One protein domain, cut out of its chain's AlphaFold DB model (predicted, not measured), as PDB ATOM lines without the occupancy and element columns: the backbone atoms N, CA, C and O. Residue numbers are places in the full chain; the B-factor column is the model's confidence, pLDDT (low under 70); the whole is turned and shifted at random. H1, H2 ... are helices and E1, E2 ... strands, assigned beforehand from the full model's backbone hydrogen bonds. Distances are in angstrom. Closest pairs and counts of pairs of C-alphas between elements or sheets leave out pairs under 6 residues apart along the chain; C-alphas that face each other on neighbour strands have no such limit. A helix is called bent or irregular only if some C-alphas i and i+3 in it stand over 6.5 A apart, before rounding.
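AT A GLANCE: This is residues 6 to 189 of the 302 residues of an uncharacterized protein of Acidipropionibacterium jensenii (UniProt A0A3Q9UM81). The chain winds in stacked turns into a long solenoid, with short strands in two rows, E1 E3 E5 E7 E9 and E2 E4 E6 E8 E10, that run on through the bent strands E11 and E12 to E13 E15 and E14 E16. H1 covers the end at E1 and E2; E17, E18 and E19 lie at the far end. The printed part has 184 residues, with one named helix and then nineteen named strands, E1 to E19, in one branched, mixed and twisted sheet; the class is mostly strand. It is compact, with a radius of gyration of the C-alphas of 17.8 A, and elongated, spanning 56 by 30 by 27 A.

IN THESE COORDINATES: Find C-alpha 6 at (-62.189, 34.609, 22.834); from there H1, residues 6 to 13, runs 10.4 A. Next come E1 (18 to 21), E2 (28 to 30), E3 (43 to 46), E4 (51 to 54), E5 (58 to 61), E6 (66 to 69), E7 (74 to 77), E8 (82 to 85), E9 (88 to 92, 13.6 A) and E10 (95 to 99, 12.5 A). At C-alpha 104, (-33.759, 23.745, 13.768), E11 begins and runs to 115, bending by 153 degrees at residue 112; E12 (120 to 131) bends by 152 degrees at residue 128. Then read E13 (136 to 141, 16.9 A), E14 (144 to 147), E15 (152 to 158, 17.0 A), E16 (165 to 167), E17 (172 to 174), E18 (179 to 182) and E19 (187 to 189), which ends at (-12.975, 18.573, 10.225).

HOW THE PARTS SIT: H1 is on the sheet; its closest C-alphas to E1 are those of Ala 11 and Leu 19, 7.6 A apart. Every O i to N i+4 pair in H1 is within hydrogen-bond range. Look next at the parallel neighbours E1 and E3, with N 19 and O 43 at 2.9 A, and E2 and E4, with N 29 and O 51 at 2.9 A. E9, with N 89 and O 104 at 2.9 A, and E10, with N 97 and O 112 at 2.9 A, lie on one side of E11; E12 lies on the other side, with N 105 and O 120 at 2.8 A. E15 and E18 are antiparallel, with N 153 and O 181 at 2.9 A. Two hairpins follow: E16 and E17, with N 166 and O 173 at 2.8 A, and E18 and E19, with N 180 and O 188 at 2.9 A.

THE WHOLE: The C-alphas farthest apart, those of Arg 14 and Asp 170, are 57.3 A apart. The printed part has no cut, and the one long link is E2 to E3. Mean pLDDT of the printed part is 88.8; look for values under 70 at residues 36 to 40 and 159 to 162.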
ATOM      1  N   GLN A   6     -60.858  34.621  23.435       95.25
ATOM      2  CA  GLN A   6     -62.189  34.609  22.834       95.25
ATOM      3  C   GLN A   6     -62.160  35.134  21.391       95.25
ATOM      4  O   GLN A   6     -62.744  34.509  20.509       95.25
ATOM      5  N   ASP A   7     -61.448  36.237  21.129       96.12
ATOM      6  CA  ASP A   7     -61.314  36.779  19.767       96.12
ATOM      7  C   ASP A   7     -60.669  35.756  18.821       96.12
ATOM      8  O   ASP A   7     -61.062  35.642  17.655       96.12
ATOM      9  N   LEU A   8     -59.679  35.016  19.335       94.50
ATOM     10  CA  LEU A   8     -58.972  33.964  18.612       94.50
ATOM     11  C   LEU A   8     -59.917  32.811  18.260       94.50
ATOM     12  O   LEU A   8     -60.016  32.432  17.093       94.50
ATOM     13  N   ASP A   9     -60.647  32.288  19.244       93.50
ATOM     14  CA  ASP A   9     -61.588  31.184  19.047       93.50
ATOM     15  C   ASP A   9     -62.709  31.569  18.064       93.50
ATOM     16  O   ASP A   9     -63.099  30.774  17.205       93.50
ATOM     17  N   GLU A  10     -63.197  32.811  18.132       93.56
ATOM     18  CA  GLU A  10     -64.192  33.331  17.195       93.56
ATOM     19  C   GLU A  10     -63.638  33.470  15.769       93.56
ATOM     20  O   GLU A  10     -64.338  33.137  14.810       93.56
ATOM     21  N   ALA A  11     -62.395  33.933  15.606       92.75
ATOM     22  CA  ALA A  11     -61.731  34.015  14.302       92.75
ATOM     23  C   ALA A  11     -61.550  32.628  13.669       92.75
ATOM     24  O   ALA A  11     -61.877  32.425  12.495       92.75
ATOM     25  N   LEU A  12     -61.135  31.642  14.466       90.31
ATOM     26  CA  LEU A  12     -61.042  30.247  14.033       90.31
ATOM     27  C   LEU A  12     -62.414  29.670  13.666       90.31
ATOM     28  O   LEU A  12     -62.548  29.011  12.637       90.31
ATOM     29  N   GLY A  13     -63.454  29.967  14.451       88.62
ATOM     30  CA  GLY A  13     -64.832  29.565  14.157       88.62
ATOM     31  C   GLY A  13     -65.374  30.146  12.846       88.62
ATOM     32  O   GLY A  13     -66.213  29.522  12.193       88.62
ATOM     33  N   ARG A  14     -64.864  31.311  12.421       89.88
ATOM     34  CA  ARG A  14     -65.145  31.911  11.105       89.88
ATOM     35  C   ARG A  14     -64.310  31.312   9.968       89.88
ATOM     36  O   ARG A  14     -64.574  31.625   8.808       89.88
ATOM     37  N   GLY A  15     -63.346  30.445  10.276       87.69
ATOM     38  CA  GLY A  15     -62.435  29.851   9.301       87.69
ATOM     39  C   GLY A  15     -61.384  30.832   8.779       87.69
ATOM     40  O   GLY A  15     -60.955  30.699   7.633       87.69
ATOM     41  N   GLU A  16     -60.999  31.833   9.576       89.69
ATOM     42  CA  GLU A  16     -59.926  32.759   9.210       89.69
ATOM     43  C   GLU A  16     -58.580  32.022   9.130       89.69
ATOM     44  O   GLU A  16     -58.193  31.288  10.037       89.69
ATOM     45  N   SER A  17     -57.865  32.209   8.021       86.81
ATOM     46  CA  SER A  17     -56.565  31.575   7.768       86.81
ATOM     47  C   SER A  17     -55.372  32.474   8.099       86.81
ATOM     48  O   SER A  17     -54.244  31.988   8.155       86.81
ATOM     49  N   VAL A  18     -55.609  33.771   8.306       91.81
ATOM     50  CA  VAL A  18     -54.598  34.759   8.694       91.81
ATOM     51  C   VAL A  18     -55.089  35.466   9.948       91.81
ATOM     52  O   VAL A  18     -56.189  36.012   9.949       91.81
ATOM     53  N   LEU A  19     -54.285  35.421  11.007       94.06
ATOM     54  CA  LEU A  19     -54.644  35.909  12.333       94.06
ATOM     55  C   LEU A  19     -53.676  37.014  12.759       94.06
ATOM     56  O   LEU A  19     -52.523  36.733  13.068       94.06
ATOM     57  N   ASP A  20     -54.151  38.256  12.801       96.50
ATOM     58  CA  ASP A  20     -53.378  39.389  13.323       96.50
ATOM     59  C   ASP A  20     -53.619  39.543  14.826       96.50
ATOM     60  O   ASP A  20     -54.736  39.868  15.244       96.50
ATOM     61  N   VAL A  21     -52.577  39.341  15.629       96.38
ATOM     62  CA  VAL A  21     -52.629  39.303  17.095       96.38
ATOM     63  C   VAL A  21     -51.825  40.459  17.684       96.38
ATOM     64  O   VAL A  21     -50.647  40.627  17.378       96.38
ATOM     65  N   ASP A  22     -52.475  41.232  18.551       96.69
ATOM     66  CA  ASP A  22     -51.871  42.307  19.348       96.69
ATOM     67  C   ASP A  22     -52.561  42.323  20.722       96.69
ATOM     68  O   ASP A  22     -53.543  43.041  20.946       96.69
ATOM     69  N   SER A  23     -52.126  41.408  21.589       95.25
ATOM     70  CA  SER A  23     -52.678  41.145  22.917       95.25
ATOM     71  C   SER A  23     -51.810  41.736  24.026       95.25
ATOM     72  O   SER A  23     -50.649  42.107  23.835       95.25
ATOM     73  N   ASP A  24     -52.384  41.795  25.226       91.81
ATOM     74  CA  ASP A  24     -51.623  42.114  26.430       91.81
ATOM     75  C   ASP A  24     -50.558  41.023  26.689       91.81
ATOM     76  O   ASP A  24     -50.855  39.837  26.507       91.81
ATOM     77  N   PRO A  25     -49.325  41.377  27.105       86.06
ATOM     78  CA  PRO A  25     -48.288  40.399  27.434       86.06
ATOM     79  C   PRO A  25     -48.656  39.462  28.587       86.06
ATOM     80  O   PRO A  25     -48.051  38.403  28.703       86.06
ATOM     81  N   GLU A  26     -49.600  39.814  29.456       90.62
ATOM     82  CA  GLU A  26     -50.050  38.920  30.529       90.62
ATOM     83  C   GLU A  26     -51.047  37.861  30.024       90.62
ATOM     84  O   GLU A  26     -51.319  36.880  30.719       90.62
ATOM     85  N   GLU A  27     -51.575  38.024  28.806       91.19
ATOM     86  CA  GLU A  27     -52.494  37.077  28.182       91.19
ATOM     87  C   GLU A  27     -51.748  36.161  27.200       91.19
ATOM     88  O   GLU A  27     -51.330  36.563  26.115       91.19
ATOM     89  N   GLU A  28     -51.579  34.894  27.588       95.44
ATOM     90  CA  GLU A  28     -51.027  33.861  26.711       95.44
ATOM     91  C   GLU A  28     -52.139  33.240  25.860       95.44
ATOM     92  O   GLU A  28     -52.920  32.411  26.338       95.44
ATOM     93  N   LEU A  29     -52.176  33.606  24.579       95.94
ATOM     94  CA  LEU A  29     -53.102  33.014  23.621       95.94
ATOM     95  C   LEU A  29     -52.632  31.621  23.202       95.94
ATOM     96  O   LEU A  29     -51.445  31.374  22.997       95.94
ATOM     97  N   ARG A  30     -53.568  30.690  23.039       95.38
ATOM     98  CA  ARG A  30     -53.284  29.300  22.676       95.38
ATOM     99  C   ARG A  30     -53.943  28.981  21.353       95.38
ATOM    100  O   ARG A  30     -55.167  28.904  21.267       95.38
ATOM    101  N   LEU A  31     -53.118  28.758  20.335       91.88
ATOM    102  CA  LEU A  31     -53.593  28.250  19.061       91.88
ATOM    103  C   LEU A  31     -53.732  26.721  19.170       91.88
ATOM    104  O   LEU A  31     -52.726  26.032  19.382       91.88
ATOM    105  N   PRO A  32     -54.957  26.172  19.077       87.06
ATOM    106  CA  PRO A  32     -55.171  24.746  19.248       87.06
ATOM    107  C   PRO A  32     -54.494  23.953  18.129       87.06
ATOM    108  O   PRO A  32     -54.371  24.413  16.993       87.06
ATOM    109  N   ARG A  33     -54.076  22.728  18.449       85.56
ATOM    110  CA  ARG A  33     -53.504  21.817  17.457       85.56
ATOM    111  C   ARG A  33     -54.519  21.548  16.348       85.56
ATOM    112  O   ARG A  33     -55.682  21.270  16.643       85.56
ATOM    113  N   GLY A  34     -54.085  21.614  15.093       79.94
ATOM    114  CA  GLY A  34     -54.993  21.481  13.957       79.94
ATOM    115  C   GLY A  34     -55.997  22.635  13.842       79.94
ATOM    116  O   GLY A  34     -57.083  22.434  13.308       79.94
ATOM    117  N   ALA A  35     -55.657  23.835  14.336       74.62
ATOM    118  CA  ALA A  35     -56.436  25.052  14.079       74.62
ATOM    119  C   ALA A  35     -56.595  25.337  12.572       74.62
ATOM    120  O   ALA A  35     -57.563  25.969  12.157       74.62
ATOM    121  N   GLY A  36     -55.662  24.849  11.749       62.19
ATOM    122  CA  GLY A  36     -55.815  24.793  10.299       62.19
ATOM    123  C   GLY A  36     -56.711  23.643   9.842       62.19
ATOM    124  O   GLY A  36     -56.688  22.543  10.386       62.19
ATOM    125  N   SER A  37     -57.479  23.870   8.780       58.72
ATOM    126  CA  SER A  37     -58.160  22.783   8.070       58.72
ATOM    127  C   SER A  37     -57.137  21.926   7.311       58.72
ATOM    128  O   SER A  37     -56.074  22.423   6.938       58.72
ATOM    129  N   LEU A  38     -57.494  20.682   6.956       51.12
ATOM    130  CA  LEU A  38     -56.729  19.821   6.027       51.12
ATOM    131  C   LEU A  38     -56.325  20.532   4.716       51.12
ATOM    132  O   LEU A  38     -55.434  20.067   4.010       51.12
ATOM    133  N   PHE A  39     -56.989  21.643   4.387       52.06
ATOM    134  CA  PHE A  39     -56.804  22.413   3.160       52.06
ATOM    135  C   PHE A  39     -56.299  23.850   3.379       52.06
ATOM    136  O   PHE A  39     -56.161  24.582   2.402       52.06
ATOM    137  N   SER A  40     -56.049  24.282   4.622       61.91
ATOM    138  CA  SER A  40     -55.597  25.648   4.909       61.91
ATOM    139  C   SER A  40     -54.775  25.707   6.190       61.91
ATOM    140  O   SER A  40     -55.319  25.562   7.285       61.91
ATOM    141  N   ALA A  41     -53.479  25.982   6.051       71.88
ATOM    142  CA  ALA A  41     -52.623  26.325   7.178       71.88
ATOM    143  C   ALA A  41     -53.016  27.705   7.729       71.88
ATOM    144  O   ALA A  41     -53.261  28.633   6.956       71.88
ATOM    145  N   VAL A  42     -53.086  27.831   9.054       85.75
ATOM    146  CA  VAL A  42     -53.259  29.123   9.725       85.75
ATOM    147  C   VAL A  42     -51.896  29.802   9.825       85.75
ATOM    148  O   VAL A  42     -50.927  29.194  10.282       85.75
ATOM    149  N   THR A  43     -51.834  31.058   9.387       89.19
ATOM    150  CA  THR A  43     -50.679  31.943   9.566       89.19
ATOM    151  C   THR A  43     -51.023  32.991  10.613       89.19
ATOM    152  O   THR A  43     -52.051  33.656  10.505       89.19
ATOM    153  N   VAL A  44     -50.171  33.154  11.621       93.50
ATOM    154  CA  VAL A  44     -50.351  34.167  12.667       93.50
ATOM    155  C   VAL A  44     -49.324  35.273  12.487       93.50
ATOM    156  O   VAL A  44     -48.132  34.986  12.429       93.50
ATOM    157  N   HIS A  45     -49.770  36.521  12.458       94.69
ATOM    158  CA  HIS A  45     -48.917  37.689  12.644       94.69
ATOM    159  C   HIS A  45     -49.030  38.139  14.100       94.69
ATOM    160  O   HIS A  45     -50.096  38.559  14.549       94.69
ATOM    161  N   LEU A  46     -47.946  37.992  14.856       94.88
ATOM    162  CA  LEU A  46     -47.881  38.290  16.281       94.88
ATOM    163  C   LEU A  46     -47.109  39.595  16.489       94.88
ATOM    164  O   LEU A  46     -45.926  39.676  16.163       94.88
ATOM    165  N   HIS A  47     -47.780  40.610  17.025       94.38
ATOM    166  CA  HIS A  47     -47.257  41.971  17.143       94.38
ATOM    167  C   HIS A  47     -47.121  42.433  18.593       94.38
ATOM    168  O   HIS A  47     -47.612  41.792  19.531       94.38
ATOM    169  N   GLY A  48     -46.466  43.581  18.769       91.50
ATOM    170  CA  GLY A  48     -46.398  44.264  20.051       91.50
ATOM    171  C   GLY A  48     -45.687  43.415  21.100       91.50
ATOM    172  O   GLY A  48     -44.564  42.967  20.889       91.50
ATOM    173  N   ARG A  49     -46.343  43.204  22.242       93.12
ATOM    174  CA  ARG A  49     -45.822  42.390  23.356       93.12
ATOM    175  C   ARG A  49     -46.613  41.093  23.542       93.12
ATOM    176  O   ARG A  49     -46.548  40.478  24.602       93.12
ATOM    177  N   SER A  50     -47.364  40.692  22.517       94.88
ATOM    178  CA  SER A  50     -48.258  39.535  22.562       94.88
ATOM    179  C   SER A  50     -47.512  38.245  22.888       94.88
ATOM    180  O   SER A  50     -46.368  38.051  22.462       94.88
ATOM    181  N   ARG A  51     -48.183  37.319  23.576       95.19
ATOM    182  CA  ARG A  51     -47.660  35.979  23.866       95.19
ATOM    183  C   ARG A  51     -48.573  34.921  23.270       95.19
ATOM    184  O   ARG A  51     -49.777  34.939  23.508       95.19
ATOM    185  N   MET A  52     -48.001  33.981  22.521       94.69
ATOM    186  CA  MET A  52     -48.773  32.889  21.929       94.69
ATOM    187  C   MET A  52     -48.066  31.539  22.028       94.69
ATOM    188  O   MET A  52     -46.886  31.414  21.709       94.69
ATOM    189  N   ALA A  53     -48.823  30.509  22.402       92.88
ATOM    190  CA  ALA A  53     -48.419  29.114  22.308       92.88
ATOM    191  C   ALA A  53     -49.017  28.452  21.059       92.88
ATOM    192  O   ALA A  53     -50.223  28.544  20.809       92.88
ATOM    193  N   ILE A  54     -48.175  27.747  20.302       90.50
ATOM    194  CA  ILE A  54     -48.538  27.020  19.082       90.50
ATOM    195  C   ILE A  54     -48.068  25.566  19.146       90.50
ATOM    196  O   ILE A  54     -47.049  25.249  19.759       90.50
ATOM    197  N   SER A  55     -48.794  24.679  18.464       83.88
ATOM    198  CA  SER A  55     -48.389  23.274  18.301       83.88
ATOM    199  C   SER A  55     -47.816  22.988  16.913       83.88
ATOM    200  O   SER A  55     -46.727  22.434  16.814       83.88
ATOM    201  N   ASP A  56     -48.548  23.367  15.863       83.06
ATOM    202  CA  ASP A  56     -48.346  22.929  14.475       83.06
ATOM    203  C   ASP A  56     -48.695  24.029  13.450       83.06
ATOM    204  O   ASP A  56     -49.230  23.760  12.374       83.06
ATOM    205  N   ALA A  57     -48.419  25.290  13.793       85.44
ATOM    206  CA  ALA A  57     -48.774  26.453  12.979       85.44
ATOM    207  C   ALA A  57     -47.564  27.288  12.550       85.44
ATOM    208  O   ALA A  57     -46.465  27.151  13.092       85.44
ATOM    209  N   MET A  58     -47.801  28.181  11.584       88.69
ATOM    210  CA  MET A  58     -46.831  29.185  11.158       88.69
ATOM    211  C   MET A  58     -47.083  30.510  11.882       88.69
ATOM    212  O   MET A  58     -48.190  31.047  11.820       88.69
ATOM    213  N   VAL A  59     -46.052  31.056  12.527       91.19
ATOM    214  CA  VAL A  59     -46.102  32.358  13.206       91.19
ATOM    215  C   VAL A  59     -45.022  33.282  12.660       91.19
ATOM    216  O   VAL A  59     -43.854  32.909  12.583       91.19
ATOM    217  N   MET A  60     -45.415  34.501  12.315       92.31
ATOM    218  CA  MET A  60     -44.544  35.639  12.056       92.31
ATOM    219  C   MET A  60     -44.571  36.529  13.300       92.31
ATOM    220  O   MET A  60     -45.577  37.172  13.586       92.31
ATOM    221  N   ALA A  61     -43.499  36.481  14.081       91.44
ATOM    222  CA  ALA A  61     -43.337  37.200  15.332       91.44
ATOM    223  C   ALA A  61     -42.545  38.486  15.099       91.44
ATOM    224  O   ALA A  61     -41.420  38.453  14.597       91.44
ATOM    225  N   HIS A  62     -43.144  39.600  15.498       90.12
ATOM    226  CA  HIS A  62     -42.605  40.942  15.345       90.12
ATOM    227  C   HIS A  62     -42.387  41.594  16.718       90.12
ATOM    228  O   HIS A  62     -42.862  41.100  17.748       90.12
ATOM    229  N   ASP A  63     -41.719  42.745  16.726       88.25
ATOM    230  CA  ASP A  63     -41.616  43.640  17.883       88.25
ATOM    231  C   ASP A  63     -41.007  42.976  19.132       88.25
ATOM    232  O   ASP A  63     -39.858  42.561  19.081       88.25
ATOM    233  N   GLU A  64     -41.723  42.917  20.257       87.75
ATOM    234  CA  GLU A  64     -41.311  42.301  21.532       87.75
ATOM    235  C   GLU A  64     -42.176  41.064  21.852       87.75
ATOM    236  O   GLU A  64     -42.370  40.692  23.015       87.75
ATOM    237  N   SER A  65     -42.758  40.443  20.825       89.94
ATOM    238  CA  SER A  65     -43.665  39.312  21.000       89.94
ATOM    239  C   SER A  65     -42.941  38.041  21.462       89.94
ATOM    240  O   SER A  65     -41.736  37.869  21.271       89.94
ATOM    241  N   THR A  66     -43.678  37.131  22.103       91.94
ATOM    242  CA  THR A  66     -43.159  35.834  22.564       91.94
ATOM    243  C   THR A  66     -43.947  34.683  21.950       91.94
ATOM    244  O   THR A  66     -45.168  34.618  22.095       91.94
ATOM    245  N   VAL A  67     -43.245  33.731  21.335       91.44
ATOM    246  CA  VAL A  67     -43.839  32.503  20.791       91.44
ATOM    247  C   VAL A  67     -43.322  31.285  21.547       91.44
ATOM    248  O   VAL A  67     -42.114  31.099  21.673       91.44
ATOM    249  N   ILE A  68     -44.236  30.428  22.002       91.38
ATOM    250  CA  ILE A  68     -43.934  29.107  22.562       91.38
ATOM    251  C   ILE A  68     -44.324  28.065  21.513       91.38
ATOM    252  O   ILE A  68     -45.507  27.856  21.254       91.38
ATOM    253  N   SER A  69     -43.339  27.435  20.881       88.75
ATOM    254  CA  SER A  69     -43.536  26.540  19.742       88.75
ATOM    255  C   SER A  69     -43.301  25.079  20.093       88.75
ATOM    256  O   SER A  69     -42.212  24.688  20.517       88.75
ATOM    257  N   GLY A  70     -44.297  24.249  19.800       82.06
ATOM    258  CA  GLY A  70     -44.132  22.802  19.741       82.06
ATOM    259  C   GLY A  70     -43.231  22.328  18.584       82.06
ATOM    260  O   GLY A  70     -42.778  23.142  17.770       82.06
ATOM    261  N   PRO A  71     -42.986  21.005  18.494       79.50
ATOM    262  CA  PRO A  71     -42.098  20.391  17.499       79.50
ATOM    263  C   PRO A  71     -42.504  20.633  16.042       79.50
ATOM    264  O   PRO A  71     -41.642  20.759  15.180       79.50
ATOM    265  N   ASP A  72     -43.810  20.720  15.779       82.81
ATOM    266  CA  ASP A  72     -44.359  20.902  14.431       82.81
ATOM    267  C   ASP A  72     -44.549  22.393  14.076       82.81
ATOM    268  O   ASP A  72     -45.016  22.727  12.986       82.81
ATOM    269  N   GLY A  73     -44.223  23.307  14.997       81.75
ATOM    270  CA  GLY A  73     -44.378  24.743  14.800       81.75
ATOM    271  C   GLY A  73     -43.261  25.351  13.950       81.75
ATOM    272  O   GLY A  73     -42.097  24.938  14.011       81.75
ATOM    273  N   VAL A  74     -43.625  26.363  13.162       87.31
ATOM    274  CA  VAL A  74     -42.703  27.142  12.328       87.31
ATOM    275  C   VAL A  74     -42.802  28.605  12.733       87.31
ATOM    276  O   VAL A  74     -43.837  29.240  12.539       87.31
ATOM    277  N   VAL A  75     -41.719  29.161  13.266       88.25
ATOM    278  CA  VAL A  75     -41.676  30.551  13.731       88.25
ATOM    279  C   VAL A  75     -40.671  31.341  12.912       88.25
ATOM    280  O   VAL A  75     -39.515  30.952  12.785       88.25
ATOM    281  N   THR A  76     -41.097  32.470  12.361       89.75
ATOM    282  CA  THR A  76     -40.206  33.489  11.804       89.75
ATOM    283  C   THR A  76     -40.240  34.694  12.728       89.75
ATOM    284  O   THR A  76     -41.302  35.266  12.923       89.75
ATOM    285  N   ALA A  77     -39.103  35.047  13.311       87.06
ATOM    286  CA  ALA A  77     -38.946  36.146  14.248       87.06
ATOM    287  C   ALA A  77     -38.101  37.266  13.628       87.06
ATOM    288  O   ALA A  77     -36.965  37.042  13.190       87.06
ATOM    289  N   ASP A  78     -38.645  38.477  13.631       82.75
ATOM    290  CA  ASP A  78     -37.924  39.712  13.338       82.75
ATOM    291  C   ASP A  78     -38.112  40.736  14.462       82.75
ATOM    292  O   ASP A  78     -39.076  40.695  15.229       82.75
ATOM    293  N   GLY A  79     -37.140  41.635  14.613       71.06
ATOM    294  CA  GLY A  79     -37.151  42.595  15.713       71.06
ATOM    295  C   GLY A  79     -36.722  41.960  17.037       71.06
ATOM    296  O   GLY A  79     -35.860  41.095  17.070       71.06
ATOM    297  N   SER A  80     -37.280  42.411  18.158       78.44
ATOM    298  CA  SER A  80     -36.892  41.974  19.515       78.44
ATOM    299  C   SER A  80     -37.742  40.797  20.029       78.44
ATOM    300  O   SER A  80     -38.006  40.697  21.228       78.44
ATOM    301  N   ALA A  81     -38.207  39.926  19.131       76.88
ATOM    302  CA  ALA A  81     -39.084  38.810  19.469       76.88
ATOM    303  C   ALA A  81     -38.334  37.677  20.196       76.88
ATOM    304  O   ALA A  81     -37.149  37.437  19.946       76.88
ATOM    305  N   THR A  82     -39.047  36.968  21.079       84.62
ATOM    306  CA  THR A  82     -38.554  35.799  21.828       84.62
ATOM    307  C   THR A  82     -39.220  34.520  21.333       84.62
ATOM    308  O   THR A  82     -40.447  34.419  21.333       84.62
ATOM    309  N   VAL A  83     -38.436  33.510  20.959       82.81
ATOM    310  CA  VAL A  83     -38.968  32.195  20.561       82.81
ATOM    311  C   VAL A  83     -38.469  31.121  21.510       82.81
ATOM    312  O   VAL A  83     -37.266  30.928  21.635       82.81
ATOM    313  N   LEU A  84     -39.399  30.413  22.149       86.88
ATOM    314  CA  LEU A  84     -39.142  29.224  22.958       86.88
ATOM    315  C   LEU A  84     -39.638  28.024  22.160       86.88
ATOM    316  O   LEU A  84     -40.850  27.871  22.015       86.88
ATOM    317  N   GLY A  85     -38.760  27.208  21.583       78.56
ATOM    318  CA  GLY A  85     -39.234  26.220  20.613       78.56
ATOM    319  C   GLY A  85     -38.420  24.946  20.479       78.56
ATOM    320  O   GLY A  85     -37.204  24.941  20.638       78.56
ATOM    321  N   SER A  86     -39.118  23.870  20.113       82.44
ATOM    322  CA  SER A  86     -38.519  22.605  19.662       82.44
ATOM    323  C   SER A  86     -38.721  22.344  18.160       82.44
ATOM    324  O   SER A  86     -38.445  21.242  17.691       82.44
ATOM    325  N   GLY A  87     -39.275  23.321  17.432       80.62
ATOM    326  CA  GLY A  87     -39.604  23.246  16.004       80.62
ATOM    327  C   GLY A  87     -38.616  24.005  15.113       80.62
ATOM    328  O   GLY A  87     -37.416  24.063  15.394       80.62
ATOM    329  N   VAL A  88     -39.112  24.596  14.023       86.81
ATOM    330  CA  VAL A  88     -38.291  25.378  13.082       86.81
ATOM    331  C   VAL A  88     -38.368  26.862  13.425       86.81
ATOM    332  O   VAL A  88     -39.461  27.426  13.479       86.81
ATOM    333  N   VAL A  89     -37.216  27.511  13.601       88.81
ATOM    334  CA  VAL A  89     -37.129  28.939  13.933       88.81
ATOM    335  C   VAL A  89     -36.237  29.670  12.934       88.81
ATOM    336  O   VAL A  89     -35.065  29.347  12.773       88.81
ATOM    337  N   ASN A  90     -36.772  30.699  12.289       89.88
ATOM    338  CA  ASN A  90     -36.027  31.629  11.448       89.88
ATOM    339  C   ASN A  90     -35.922  32.967  12.177       89.88
ATOM    340  O   ASN A  90     -36.939  33.615  12.385       89.88
ATOM    341  N   ALA A  91     -34.724  33.387  12.568       87.19
ATOM    342  CA  ALA A  91     -34.510  34.577  13.382       87.19
ATOM    343  C   ALA A  91     -33.687  35.630  12.636       87.19
ATOM    344  O   ALA A  91     -32.643  35.341  12.049       87.19
ATOM    345  N   SER A  92     -34.126  36.882  12.701       85.06
ATOM    346  CA  SER A  92     -33.386  38.008  12.145       85.06
ATOM    347  C   SER A  92     -33.409  39.227  13.064       85.06
ATOM    348  O   SER A  92     -34.275  39.337  13.921       85.06
ATOM    349  N   GLY A  93     -32.402  40.094  12.895       79.44
ATOM    350  CA  GLY A  93     -32.105  41.335  13.638       79.44
ATOM    351  C   GLY A  93     -32.732  41.544  15.029       79.44
ATOM    352  O   GLY A  93     -33.889  41.841  15.093       79.44
ATOM    353  N   ARG A  94     -31.971  41.602  16.123       83.69
ATOM    354  CA  ARG A  94     -32.348  41.690  17.556       83.69
ATOM    355  C   ARG A  94     -33.198  40.555  18.157       83.69
ATOM    356  O   ARG A  94     -33.443  40.618  19.358       83.69
ATOM    357  N   ALA A  95     -33.533  39.506  17.410       86.62
ATOM    358  CA  ALA A  95     -34.293  38.379  17.954       86.62
ATOM    359  C   ALA A  95     -33.517  37.603  19.041       86.62
ATOM    360  O   ALA A  95     -32.291  37.448  18.952       86.62
ATOM    361  N   HIS A  96     -34.247  37.075  20.031       90.69
ATOM    362  CA  HIS A  96     -33.757  36.139  21.052       90.69
ATOM    363  C   HIS A  96     -34.451  34.783  20.881       90.69
ATOM    364  O   HIS A  96     -35.674  34.702  20.789       90.69
ATOM    365  N   VAL A  97     -33.685  33.699  20.808       90.50
ATOM    366  CA  VAL A  97     -34.228  32.347  20.619       90.50
ATOM    367  C   VAL A  97     -33.677  31.421  21.691       90.50
ATOM    368  O   VAL A  97     -32.464  31.272  21.803       90.50
ATOM    369  N   LEU A  98     -34.571  30.761  22.420       90.44
ATOM    370  CA  LEU A  98     -34.268  29.612  23.265       90.44
ATOM    371  C   LEU A  98     -34.795  28.363  22.549       90.44
ATOM    372  O   LEU A  98     -36.008  28.181  22.401       90.44
ATOM    373  N   ALA A  99     -33.892  27.519  22.065       86.62
ATOM    374  CA  ALA A  99     -34.241  26.336  21.291       86.62
ATOM    375  C   ALA A  99     -33.716  25.062  21.961       86.62
ATOM    376  O   ALA A  99     -32.549  24.980  22.336       86.62
ATOM    377  N   GLY A 100     -34.584  24.061  22.090       82.31
ATOM    378  CA  GLY A 100     -34.265  22.775  22.717       82.31
ATOM    379  C   GLY A 100     -34.838  21.595  21.938       82.31
ATOM    380  O   GLY A 100     -35.390  21.750  20.844       82.31
ATOM    381  N   GLY A 101     -34.734  20.390  22.493       82.31
ATOM    382  CA  GLY A 101     -35.129  19.157  21.816       82.31
ATOM    383  C   GLY A 101     -34.382  18.959  20.494       82.31
ATOM    384  O   GLY A 101     -33.159  18.927  20.460       82.31
ATOM    385  N   SER A 102     -35.122  18.815  19.393       81.88
ATOM    386  CA  SER A 102     -34.570  18.667  18.032       81.88
ATOM    387  C   SER A 102     -34.819  19.904  17.161       81.88
ATOM    388  O   SER A 102     -35.019  19.784  15.950       81.88
ATOM    389  N   ALA A 103     -34.851  21.091  17.776       85.94
ATOM    390  CA  ALA A 103     -35.097  22.343  17.071       85.94
ATOM    391  C   ALA A 103     -34.097  22.594  15.930       85.94
ATOM    392  O   ALA A 103     -32.918  22.235  15.997       85.94
ATOM    393  N   SER A 104     -34.573  23.285  14.894       89.56
ATOM    394  CA  SER A 104     -33.759  23.745  13.768       89.56
ATOM    395  C   SER A 104     -33.870  25.257  13.647       89.56
ATOM    396  O   SER A 104     -34.932  25.788  13.320       89.56
ATOM    397  N   VAL A 105     -32.770  25.953  13.925       92.19
ATOM    398  CA  VAL A 105     -32.712  27.414  13.948       92.19
ATOM    399  C   VAL A 105     -31.880  27.927  12.776       92.19
ATOM    400  O   VAL A 105     -30.757  27.486  12.544       92.19
ATOM    401  N   THR A 106     -32.393  28.901  12.035       93.12
ATOM    402  CA  THR A 106     -31.596  29.694  11.092       93.12
ATOM    403  C   THR A 106     -31.601  31.133  11.571       93.12
ATOM    404  O   THR A 106     -32.670  31.720  11.693       93.12
ATOM    405  N   ALA A 107     -30.431  31.708  11.841       90.44
ATOM    406  CA  ALA A 107     -30.321  33.081  12.316       90.44
ATOM    407  C   ALA A 107     -29.397  33.929  11.441       90.44
ATOM    408  O   ALA A 107     -28.307  33.499  11.052       90.44
ATOM    409  N   TRP A 108     -29.814  35.159  11.151       87.44
ATOM    410  CA  TRP A 108     -28.997  36.109  10.403       87.44
ATOM    411  C   TRP A 108     -29.079  37.541  10.933       87.44
ATOM    412  O   TRP A 108     -30.039  37.956  11.582       87.44
ATOM    413  N   GLY A 109     -28.061  38.341  10.621       85.00
ATOM    414  CA  GLY A 109     -28.004  39.736  11.051       85.00
ATOM    415  C   GLY A 109     -27.551  39.843  12.504       85.00
ATOM    416  O   GLY A 109     -26.420  39.486  12.792       85.00
ATOM    417  N   ARG A 110     -28.395  40.362  13.402       87.62
ATOM    418  CA  ARG A 110     -28.105  40.479  14.842       87.62
ATOM    419  C   ARG A 110     -29.033  39.537  15.590       87.62
ATOM    420  O   ARG A 110     -30.224  39.767  15.521       87.62
ATOM    421  N   ALA A 111     -28.564  38.501  16.267       89.44
ATOM    422  CA  ALA A 111     -29.451  37.622  17.041       89.44
ATOM    423  C   ALA A 111     -28.720  37.033  18.248       89.44
ATOM    424  O   ALA A 111     -27.489  36.957  18.248       89.44
ATOM    425  N   HIS A 112     -29.480  36.615  19.257       93.25
ATOM    426  CA  HIS A 112     -28.976  35.852  20.395       93.25
ATOM    427  C   HIS A 112     -29.690  34.503  20.464       93.25
ATOM    428  O   HIS A 112     -30.919  34.467  20.482       93.25
ATOM    429  N   LEU A 113     -28.933  33.407  20.478       93.75
ATOM    430  CA  LEU A 113     -29.465  32.048  20.532       93.75
ATOM    431  C   LEU A 113     -28.930  31.320  21.764       93.75
ATOM    432  O   LEU A 113     -27.730  31.368  22.026       93.75
ATOM    433  N   GLU A 114     -29.793  30.573  22.438       95.25
ATOM    434  CA  GLU A 114     -29.417  29.571  23.434       95.25
ATOM    435  C   GLU A 114     -29.971  28.220  22.973       95.25
ATOM    436  O   GLU A 114     -31.170  28.083  22.719       95.25
ATOM    437  N   LEU A 115     -29.078  27.249  22.798       91.69
ATOM    438  CA  LEU A 115     -29.357  25.927  22.253       91.69
ATOM    439  C   LEU A 115     -29.068  24.862  23.311       91.69
ATOM    440  O   LEU A 115     -27.998  24.877  23.926       91.69
ATOM    441  N   ALA A 116     -30.005  23.935  23.471       90.06
ATOM    442  CA  ALA A 116     -29.912  22.795  24.378       90.06
ATOM    443  C   ALA A 116     -30.370  21.496  23.692       90.06
ATOM    444  O   ALA A 116     -30.901  21.509  22.574       90.06
ATOM    445  N   ASP A 117     -30.186  20.371  24.381       88.81
ATOM    446  CA  ASP A 117     -30.454  19.016  23.903       88.81
ATOM    447  C   ASP A 117     -29.728  18.709  22.573       88.81
ATOM    448  O   ASP A 117     -28.502  18.715  22.513       88.81
ATOM    449  N   ALA A 118     -30.462  18.439  21.492       86.62
ATOM    450  CA  ALA A 118     -29.934  18.140  20.160       86.62
ATOM    451  C   ALA A 118     -30.311  19.235  19.145       86.62
ATOM    452  O   ALA A 118     -30.533  18.956  17.962       86.62
ATOM    453  N   ALA A 119     -30.429  20.485  19.603       89.69
ATOM    454  CA  ALA A 119     -30.782  21.606  18.745       89.69
ATOM    455  C   ALA A 119     -29.678  21.906  17.717       89.69
ATOM    456  O   ALA A 119     -28.474  21.813  17.971       89.69
ATOM    457  N   THR A 120     -30.101  22.316  16.525       92.56
ATOM    458  CA  THR A 120     -29.202  22.673  15.425       92.56
ATOM    459  C   THR A 120     -29.387  24.132  15.037       92.56
ATOM    460  O   THR A 120     -30.513  24.627  14.995       92.56
ATOM    461  N   ALA A 121     -28.295  24.834  14.729       94.75
ATOM    462  CA  ALA A 121     -28.357  26.222  14.282       94.75
ATOM    463  C   ALA A 121     -27.449  26.505  13.085       94.75
ATOM    464  O   ALA A 121     -26.276  26.142  13.080       94.75
ATOM    465  N   ARG A 122     -27.973  27.222  12.089       94.75
ATOM    466  CA  ARG A 122     -27.192  27.859  11.021       94.75
ATOM    467  C   ARG A 122     -27.200  29.360  11.241       94.75
ATOM    468  O   ARG A 122     -28.264  29.973  11.210       94.75
ATOM    469  N   VAL A 123     -26.032  29.950  11.463       93.75
ATOM    470  CA  VAL A 123     -25.913  31.361  11.840       93.75
ATOM    471  C   VAL A 123     -24.957  32.120  10.930       93.75
ATOM    472  O   VAL A 123     -23.906  31.613  10.539       93.75
ATOM    473  N   SER A 124     -25.315  33.359  10.598       90.12
ATOM    474  CA  SER A 124     -24.450  34.277   9.849       90.12
ATOM    475  C   SER A 124     -24.675  35.735  10.260       90.12
ATOM    476  O   SER A 124     -25.768  36.123  10.662       90.12
ATOM    477  N   GLY A 125     -23.646  36.573  10.151       86.94
ATOM    478  CA  GLY A 125     -23.694  37.963  10.627       86.94
ATOM    479  C   GLY A 125     -23.251  38.100  12.085       86.94
ATOM    480  O   GLY A 125     -22.467  37.292  12.565       86.94
ATOM    481  N   GLU A 126     -23.716  39.136  12.776       90.38
ATOM    482  CA  GLU A 126     -23.417  39.453  14.180       90.38
ATOM    483  C   GLU A 126     -24.325  38.648  15.141       90.38
ATOM    484  O   GLU A 126     -25.166  39.203  15.852       90.38
ATOM    485  N   VAL A 127     -24.189  37.318  15.146       91.94
ATOM    486  CA  VAL A 127     -25.001  36.414  15.984       91.94
ATOM    487  C   VAL A 127     -24.196  35.915  17.184       91.94
ATOM    488  O   VAL A 127     -23.061  35.483  17.027       91.94
ATOM    489  N   SER A 128     -24.781  35.939  18.380       94.25
ATOM    490  CA  SER A 128     -24.223  35.278  19.568       94.25
ATOM    491  C   SER A 128     -24.980  33.980  19.841       94.25
ATOM    492  O   SER A 128     -26.208  33.987  19.849       94.25
ATOM    493  N   VAL A 129     -24.263  32.884  20.059       96.88
ATOM    494  CA  VAL A 129     -24.826  31.550  20.290       96.88
ATOM    495  C   VAL A 129     -24.229  30.973  21.564       96.88
ATOM    496  O   VAL A 129     -23.011  30.886  21.680       96.88
ATOM    497  N   LEU A 130     -25.075  30.541  22.489       97.00
ATOM    498  CA  LEU A 130     -24.724  29.631  23.572       97.00
ATOM    499  C   LEU A 130     -25.244  28.245  23.191       97.00
ATOM    500  O   LEU A 130     -26.442  28.085  22.999       97.00
ATOM    501  N   ALA A 131     -24.364  27.261  23.044       94.94
ATOM    502  CA  ALA A 131     -24.736  25.903  22.667       94.94
ATOM    503  C   ALA A 131     -24.213  24.904  23.702       94.94
ATOM    504  O   ALA A 131     -23.003  24.832  23.921       94.94
ATOM    505  N   GLY A 132     -25.124  24.157  24.322       92.75
ATOM    506  CA  GLY A 132     -24.825  23.073  25.260       92.75
ATOM    507  C   GLY A 132     -25.302  21.711  24.756       92.75
ATOM    508  O   GLY A 132     -25.764  21.583  23.614       92.75
ATOM    509  N   ASP A 133     -25.199  20.705  25.620       93.19
ATOM    510  CA  ASP A 133     -25.602  19.320  25.358       93.19
ATOM    511  C   ASP A 133     -25.023  18.766  24.037       93.19
ATOM    512  O   ASP A 133     -23.826  18.868  23.787       93.19
ATOM    513  N   GLU A 134     -25.845  18.177  23.168       91.25
ATOM    514  CA  GLU A 134     -25.467  17.632  21.861       91.25
ATOM    515  C   GLU A 134     -25.744  18.619  20.708       91.25
ATOM    516  O   GLU A 134     -25.890  18.216  19.550       91.25
ATOM    517  N   SER A 135     -25.798  19.924  20.990       93.06
ATOM    518  CA  SER A 135     -26.135  20.938  19.985       93.06
ATOM    519  C   SER A 135     -25.101  21.030  18.853       93.06
ATOM    520  O   SER A 135     -23.898  20.796  19.046       93.06
ATOM    521  N   ARG A 136     -25.552  21.402  17.647       95.50
ATOM    522  CA  ARG A 136     -24.704  21.550  16.446       95.50
ATOM    523  C   ARG A 136     -24.876  22.918  15.801       95.50
ATOM    524  O   ARG A 136     -25.975  23.293  15.399       95.50
ATOM    525  N   VAL A 137     -23.777  23.649  15.650       96.31
ATOM    526  CA  VAL A 137     -23.777  25.007  15.094       96.31
ATOM    527  C   VAL A 137     -22.979  25.042  13.793       96.31
ATOM    528  O   VAL A 137     -21.845  24.579  13.735       96.31
ATOM    529  N   TRP A 138     -23.555  25.626  12.748       95.81
ATOM    530  CA  TRP A 138     -22.861  26.056  11.538       95.81
ATOM    531  C   TRP A 138     -22.764  27.573  11.595       95.81
ATOM    532  O   TRP A 138     -23.785  28.251  11.475       95.81
ATOM    533  N   ALA A 139     -21.567  28.106  11.808       93.88
ATOM    534  CA  ALA A 139     -21.370  29.530  12.051       93.88
ATOM    535  C   ALA A 139     -20.524  30.191  10.966       93.88
ATOM    536  O   ALA A 139     -19.450  29.694  10.635       93.88
ATOM    537  N   GLY A 140     -20.993  31.347  10.491       91.25
ATOM    538  CA  GLY A 140     -20.299  32.227   9.553       91.25
ATOM    539  C   GLY A 140     -20.419  33.707   9.901       91.25
ATOM    540  O   GLY A 140     -21.004  34.094  10.914       91.25
ATOM    541  N   GLY A 141     -19.886  34.571   9.035       88.19
ATOM    542  CA  GLY A 141     -19.907  36.022   9.238       88.19
ATOM    543  C   GLY A 141     -19.106  36.493  10.462       88.19
ATOM    544  O   GLY A 141     -17.893  36.306  10.510       88.19
ATOM    545  N   LEU A 142     -19.785  37.136  11.419       89.75
ATOM    546  CA  LEU A 142     -19.233  37.746  12.641       89.75
ATOM    547  C   LEU A 142     -19.764  37.054  13.912       89.75
ATOM    548  O   LEU A 142     -19.924  37.689  14.957       89.75
ATOM    549  N   ALA A 143     -20.104  35.769  13.813       92.19
ATOM    550  CA  ALA A 143     -20.743  35.053  14.905       92.19
ATOM    551  C   ALA A 143     -19.796  34.833  16.098       92.19
ATOM    552  O   ALA A 143     -18.596  34.628  15.928       92.19
ATOM    553  N   GLN A 144     -20.344  34.810  17.309       94.69
ATOM    554  CA  GLN A 144     -19.671  34.335  18.517       94.69
ATOM    555  C   GLN A 144     -20.407  33.102  19.030       94.69
ATOM    556  O   GLN A 144     -21.610  33.165  19.264       94.69
ATOM    557  N   VAL A 145     -19.702  31.986  19.191       96.81
ATOM    558  CA  VAL A 145     -20.284  30.708  19.610       96.81
ATOM    559  C   VAL A 145     -19.595  30.238  20.880       96.81
ATOM    560  O   VAL A 145     -18.399  29.953  20.867       96.81
ATOM    561  N   GLN A 146     -20.352  30.152  21.965       97.50
ATOM    562  CA  GLN A 146     -19.935  29.542  23.214       97.50
ATOM    563  C   GLN A 146     -20.390  28.085  23.253       97.50
ATOM    564  O   GLN A 146     -21.580  27.810  23.113       97.50
ATOM    565  N   LEU A 147     -19.443  27.168  23.437       95.81
ATOM    566  CA  LEU A 147     -19.677  25.727  23.455       95.81
ATOM    567  C   LEU A 147     -19.561  25.175  24.880       95.81
ATOM    568  O   LEU A 147     -18.559  25.412  25.556       95.81
ATOM    569  N   GLY A 148     -20.572  24.420  25.302       94.00
ATOM    570  CA  GLY A 148     -20.583  23.574  26.494       94.00
ATOM    571  C   GLY A 148     -20.813  22.102  26.136       94.00
ATOM    572  O   GLY A 148     -21.205  21.788  25.016       94.00
ATOM    573  N   ASP A 149     -20.556  21.211  27.092       93.31
ATOM    574  CA  ASP A 149     -20.844  19.772  27.003       93.31
ATOM    575  C   ASP A 149     -20.303  19.099  25.723       93.31
ATOM    576  O   ASP A 149     -19.110  19.180  25.436       93.31
ATOM    577  N   GLU A 150     -21.157  18.434  24.945       92.75
ATOM    578  CA  GLU A 150     -20.815  17.754  23.691       92.75
ATOM    579  C   GLU A 150     -21.134  18.629  22.464       92.75
ATOM    580  O   GLU A 150     -21.246  18.122  21.339       92.75
ATOM    581  N   ALA A 151     -21.314  19.943  22.652       94.62
ATOM    582  CA  ALA A 151     -21.683  20.848  21.578       94.62
ATOM    583  C   ALA A 151     -20.526  21.032  20.590       94.62
ATOM    584  O   ALA A 151     -19.341  21.087  20.945       94.62
ATOM    585  N   MET A 152     -20.887  21.159  19.315       96.38
ATOM    586  CA  MET A 152     -19.929  21.255  18.219       96.38
ATOM    587  C   MET A 152     -20.267  22.433  17.306       96.38
ATOM    588  O   MET A 152     -21.431  22.658  16.971       96.38
ATOM    589  N   CYS A 153     -19.244  23.160  16.854       97.00
ATOM    590  CA  CYS A 153     -19.386  24.257  15.897       97.00
ATOM    591  C   CYS A 153     -18.533  24.015  14.650       97.00
ATOM    592  O   CYS A 153     -17.305  24.032  14.731       97.00
ATOM    593  N   LEU A 154     -19.171  23.860  13.488       96.25
ATOM    594  CA  LEU A 154     -18.521  23.952  12.184       96.25
ATOM    595  C   LEU A 154     -18.471  25.411  11.735       96.25
ATOM    596  O   LEU A 154     -19.500  26.071  11.592       96.25
ATOM    597  N   VAL A 155     -17.268  25.901  11.459       94.38
ATOM    598  CA  VAL A 155     -17.064  27.244  10.911       94.38
ATOM    599  C   VAL A 155     -17.189  27.196   9.387       94.38
ATOM    600  O   VAL A 155     -16.467  26.449   8.723       94.38
ATOM    601  N   THR A 156     -18.107  27.985   8.832       90.94
ATOM    602  CA  THR A 156     -18.447  28.034   7.404       90.94
ATOM    603  C   THR A 156     -18.869  29.442   6.984       90.94
ATOM    604  O   THR A 156     -19.533  30.137   7.744       90.94
ATOM    605  N   GLY A 157     -18.534  29.883   5.774       81.12
ATOM    606  CA  GLY A 157     -18.990  31.165   5.234       81.12
ATOM    607  C   GLY A 157     -18.493  32.376   6.032       81.12
ATOM    608  O   GLY A 157     -19.282  33.263   6.377       81.12
ATOM    609  N   MET A 158     -17.199  32.420   6.360       77.44
ATOM    610  CA  MET A 158     -16.601  33.577   7.041       77.44
ATOM    611  C   MET A 158     -16.665  34.861   6.193       77.44
ATOM    612  O   MET A 158     -16.466  34.837   4.976       77.44
ATOM    613  N   ALA A 159     -16.930  36.000   6.846       67.62
ATOM    614  CA  ALA A 159     -16.887  37.309   6.192       67.62
ATOM    615  C   ALA A 159     -15.430  37.725   5.878       67.62
ATOM    616  O   ALA A 159     -14.521  37.348   6.614       67.62
ATOM    617  N   PRO A 160     -15.169  38.524   4.826       67.44
ATOM    618  CA  PRO A 160     -13.809  38.958   4.477       67.44
ATOM    619  C   PRO A 160     -13.111  39.796   5.562       67.44
ATOM    620  O   PRO A 160     -11.885  39.829   5.636       67.44
ATOM    621  N   ASP A 161     -13.900  40.502   6.368       64.50
ATOM    622  CA  ASP A 161     -13.514  41.474   7.393       64.50
ATOM    623  C   ASP A 161     -13.867  41.015   8.820       64.50
ATOM    624  O   ASP A 161     -13.676  41.755   9.785       64.50
ATOM    625  N   GLY A 162     -14.353  39.780   8.953       62.91
ATOM    626  CA  GLY A 162     -14.868  39.204  10.184       62.91
ATOM    627  C   GLY A 162     -14.433  37.759  10.388       62.91
ATOM    628  O   GLY A 162     -13.995  37.086   9.462       62.91
ATOM    629  N   GLY A 163     -14.548  37.273  11.620       84.44
ATOM    630  CA  GLY A 163     -14.284  35.876  11.938       84.44
ATOM    631  C   GLY A 163     -15.282  35.366  12.955       84.44
ATOM    632  O   GLY A 163     -15.745  36.118  13.813       84.44
ATOM    633  N   VAL A 164     -15.588  34.077  12.867       91.38
ATOM    634  CA  VAL A 164     -16.327  33.395  13.925       91.38
ATOM    635  C   VAL A 164     -15.438  33.343  15.166       91.38
ATOM    636  O   VAL A 164     -14.306  32.876  15.093       91.38
ATOM    637  N   GLY A 165     -15.917  33.835  16.304       93.38
ATOM    638  CA  GLY A 165     -15.260  33.662  17.598       93.38
ATOM    639  C   GLY A 165     -15.785  32.409  18.285       93.38
ATOM    640  O   GLY A 165     -16.992  32.274  18.453       93.38
ATOM    641  N   ILE A 166     -14.898  31.509  18.699       95.56
ATOM    642  CA  ILE A 166     -15.258  30.311  19.458       95.56
ATOM    643  C   ILE A 166     -14.825  30.498  20.906       95.56
ATOM    644  O   ILE A 166     -13.646  30.725  21.182       95.56
ATOM    645  N   VAL A 167     -15.783  30.393  21.820       95.56
ATOM    646  CA  VAL A 167     -15.577  30.443  23.266       95.56
ATOM    647  C   VAL A 167     -15.822  29.045  23.824       95.56
ATOM    648  O   VAL A 167     -16.889  28.468  23.644       95.56
ATOM    649  N   THR A 168     -14.832  28.497  24.505       92.94
ATOM    650  CA  THR A 168     -14.959  27.285  25.318       92.94
ATOM    651  C   THR A 168     -14.750  27.660  26.788       92.94
ATOM    652  O   THR A 168     -14.354  28.797  27.070       92.94
ATOM    653  N   PRO A 169     -14.986  26.749  27.749       88.25
ATOM    654  CA  PRO A 169     -14.699  27.028  29.157       88.25
ATOM    655  C   PRO A 169     -13.250  27.476  29.411       88.25
ATOM    656  O   PRO A 169     -13.006  28.291  30.300       88.25
ATOM    657  N   ASP A 170     -12.307  26.992  28.599       88.94
ATOM    658  CA  ASP A 170     -10.872  27.193  28.813       88.94
ATOM    659  C   ASP A 170     -10.237  28.262  27.910       88.94
ATOM    660  O   ASP A 170      -9.143  28.751  28.207       88.94
ATOM    661  N   ALA A 171     -10.869  28.620  26.784       91.25
ATOM    662  CA  ALA A 171     -10.236  29.474  25.785       91.25
ATOM    663  C   ALA A 171     -11.216  30.276  24.924       91.25
ATOM    664  O   ALA A 171     -12.359  29.897  24.688       91.25
ATOM    665  N   VAL A 172     -10.702  31.371  24.363       92.62
ATOM    666  CA  VAL A 172     -11.335  32.106  23.264       92.62
ATOM    667  C   VAL A 172     -10.420  32.006  22.053       92.62
ATOM    668  O   VAL A 172      -9.260  32.417  22.113       92.62
ATOM    669  N   THR A 173     -10.920  31.443  20.956       92.12
ATOM    670  CA  THR A 173     -10.132  31.191  19.744       92.12
ATOM    671  C   THR A 173     -10.846  31.699  18.492       92.12
ATOM    672  O   THR A 173     -12.073  31.630  18.408       92.12
ATOM    673  N   PRO A 174     -10.108  32.224  17.499       92.00
ATOM    674  CA  PRO A 174     -10.691  32.512  16.200       92.00
ATOM    675  C   PRO A 174     -11.013  31.197  15.481       92.00
ATOM    676  O   PRO A 174     -10.152  30.323  15.344       92.00
ATOM    677  N   GLY A 175     -12.246  31.085  15.004       91.38
ATOM    678  CA  GLY A 175     -12.710  30.013  14.144       91.38
ATOM    679  C   GLY A 175     -11.988  30.021  12.801       91.38
ATOM    680  O   GLY A 175     -11.546  31.064  12.305       91.38
ATOM    681  N   ARG A 176     -11.849  28.840  12.202       91.00
ATOM    682  CA  ARG A 176     -11.237  28.677  10.881       91.00
ATOM    683  C   ARG A 176     -12.179  27.909   9.976       91.00
ATOM    684  O   ARG A 176     -12.625  26.828  10.340       91.00
ATOM    685  N   GLU A 177     -12.426  28.456   8.792       91.50
ATOM    686  CA  GLU A 177     -13.264  27.841   7.759       91.50
ATOM    687  C   GLU A 177     -12.953  26.340   7.590       91.50
ATOM    688  O   GLU A 177     -11.792  25.944   7.437       91.50
ATOM    689  N   GLY A 178     -13.993  25.507   7.638       91.62
ATOM    690  CA  GLY A 178     -13.905  24.052   7.498       91.62
ATOM    691  C   GLY A 178     -13.493  23.292   8.765       91.62
ATOM    692  O   GLY A 178     -13.482  22.057   8.744       91.62
ATOM    693  N   GLN A 179     -13.167  23.984   9.861       95.06
ATOM    694  CA  GLN A 179     -12.885  23.344  11.145       95.06
ATOM    695  C   GLN A 179     -14.144  23.152  11.978       95.06
ATOM    696  O   GLN A 179     -15.039  23.998  12.014       95.06
ATOM    697  N   VAL A 180     -14.152  22.035  12.697       96.62
ATOM    698  CA  VAL A 180     -15.135  21.726  13.726       96.62
ATOM    699  C   VAL A 180     -14.474  21.904  15.087       96.62
ATOM    700  O   VAL A 180     -13.484  21.232  15.380       96.62
ATOM    701  N   HIS A 181     -15.023  22.807  15.894       96.81
ATOM    702  CA  HIS A 181     -14.616  23.066  17.272       96.81
ATOM    703  C   HIS A 181     -15.550  22.344  18.246       96.81
ATOM    704  O   HIS A 181     -16.752  22.254  17.986       96.81
ATOM    705  N   ARG A 182     -15.005  21.870  19.369       95.75
ATOM    706  CA  ARG A 182     -15.758  21.252  20.472       95.75
ATOM    707  C   ARG A 182     -15.554  22.008  21.782       95.75
ATOM    708  O   ARG A 182     -14.592  22.769  21.914       95.75
ATOM    709  N   ALA A 183     -16.438  21.777  22.750       93.25
ATOM    710  CA  ALA A 183     -16.369  22.415  24.065       93.25
ATOM    711  C   ALA A 183     -15.081  22.085  24.841       93.25
ATOM    712  O   ALA A 183     -14.561  22.943  25.545       93.25
ATOM    713  N   ASP A 184     -14.507  20.892  24.651       93.31
ATOM    714  CA  ASP A 184     -13.215  20.490  25.234       93.31
ATOM    715  C   ASP A 184     -11.992  21.163  24.571       93.31
ATOM    716  O   ASP A 184     -10.843  20.862  24.898       93.31
ATOM    717  N   GLY A 185     -12.221  22.056  23.604       91.69
ATOM    718  CA  GLY A 185     -11.181  22.739  22.840       91.69
ATOM    719  C   GLY A 185     -10.565  21.898  21.720       91.69
ATOM    720  O   GLY A 185      -9.681  22.392  21.014       91.69
ATOM    721  N   SER A 186     -11.009  20.654  21.516       93.31
ATOM    722  CA  SER A 186     -10.532  19.828  20.409       93.31
ATOM    723  C   SER A 186     -10.981  20.378  19.053       93.31
ATOM    724  O   SER A 186     -12.041  20.994  18.900       93.31
ATOM    725  N   LEU A 187     -10.139  20.138  18.046       94.44
ATOM    726  CA  LEU A 187     -10.348  20.568  16.668       94.44
ATOM    727  C   LEU A 187     -10.379  19.356  15.740       94.44
ATOM    728  O   LEU A 187      -9.557  18.448  15.857       94.44
ATOM    729  N   SER A 188     -11.302  19.371  14.784       96.06
ATOM    730  CA  SER A 188     -11.414  18.364  13.730       96.06
ATOM    731  C   SER A 188     -11.922  18.996  12.430       96.06
ATOM    732  O   SER A 188     -11.941  20.217  12.272       96.06
ATOM    733  N   THR A 189     -12.327  18.168  11.474       95.81
ATOM    734  CA  THR A 189     -12.975  18.573  10.225       95.81
ATOM    735  C   THR A 189     -14.080  17.579   9.891       95.81
ATOM    736  O   THR A 189     -14.075  16.451  10.383       95.81
TER     737      THR A 189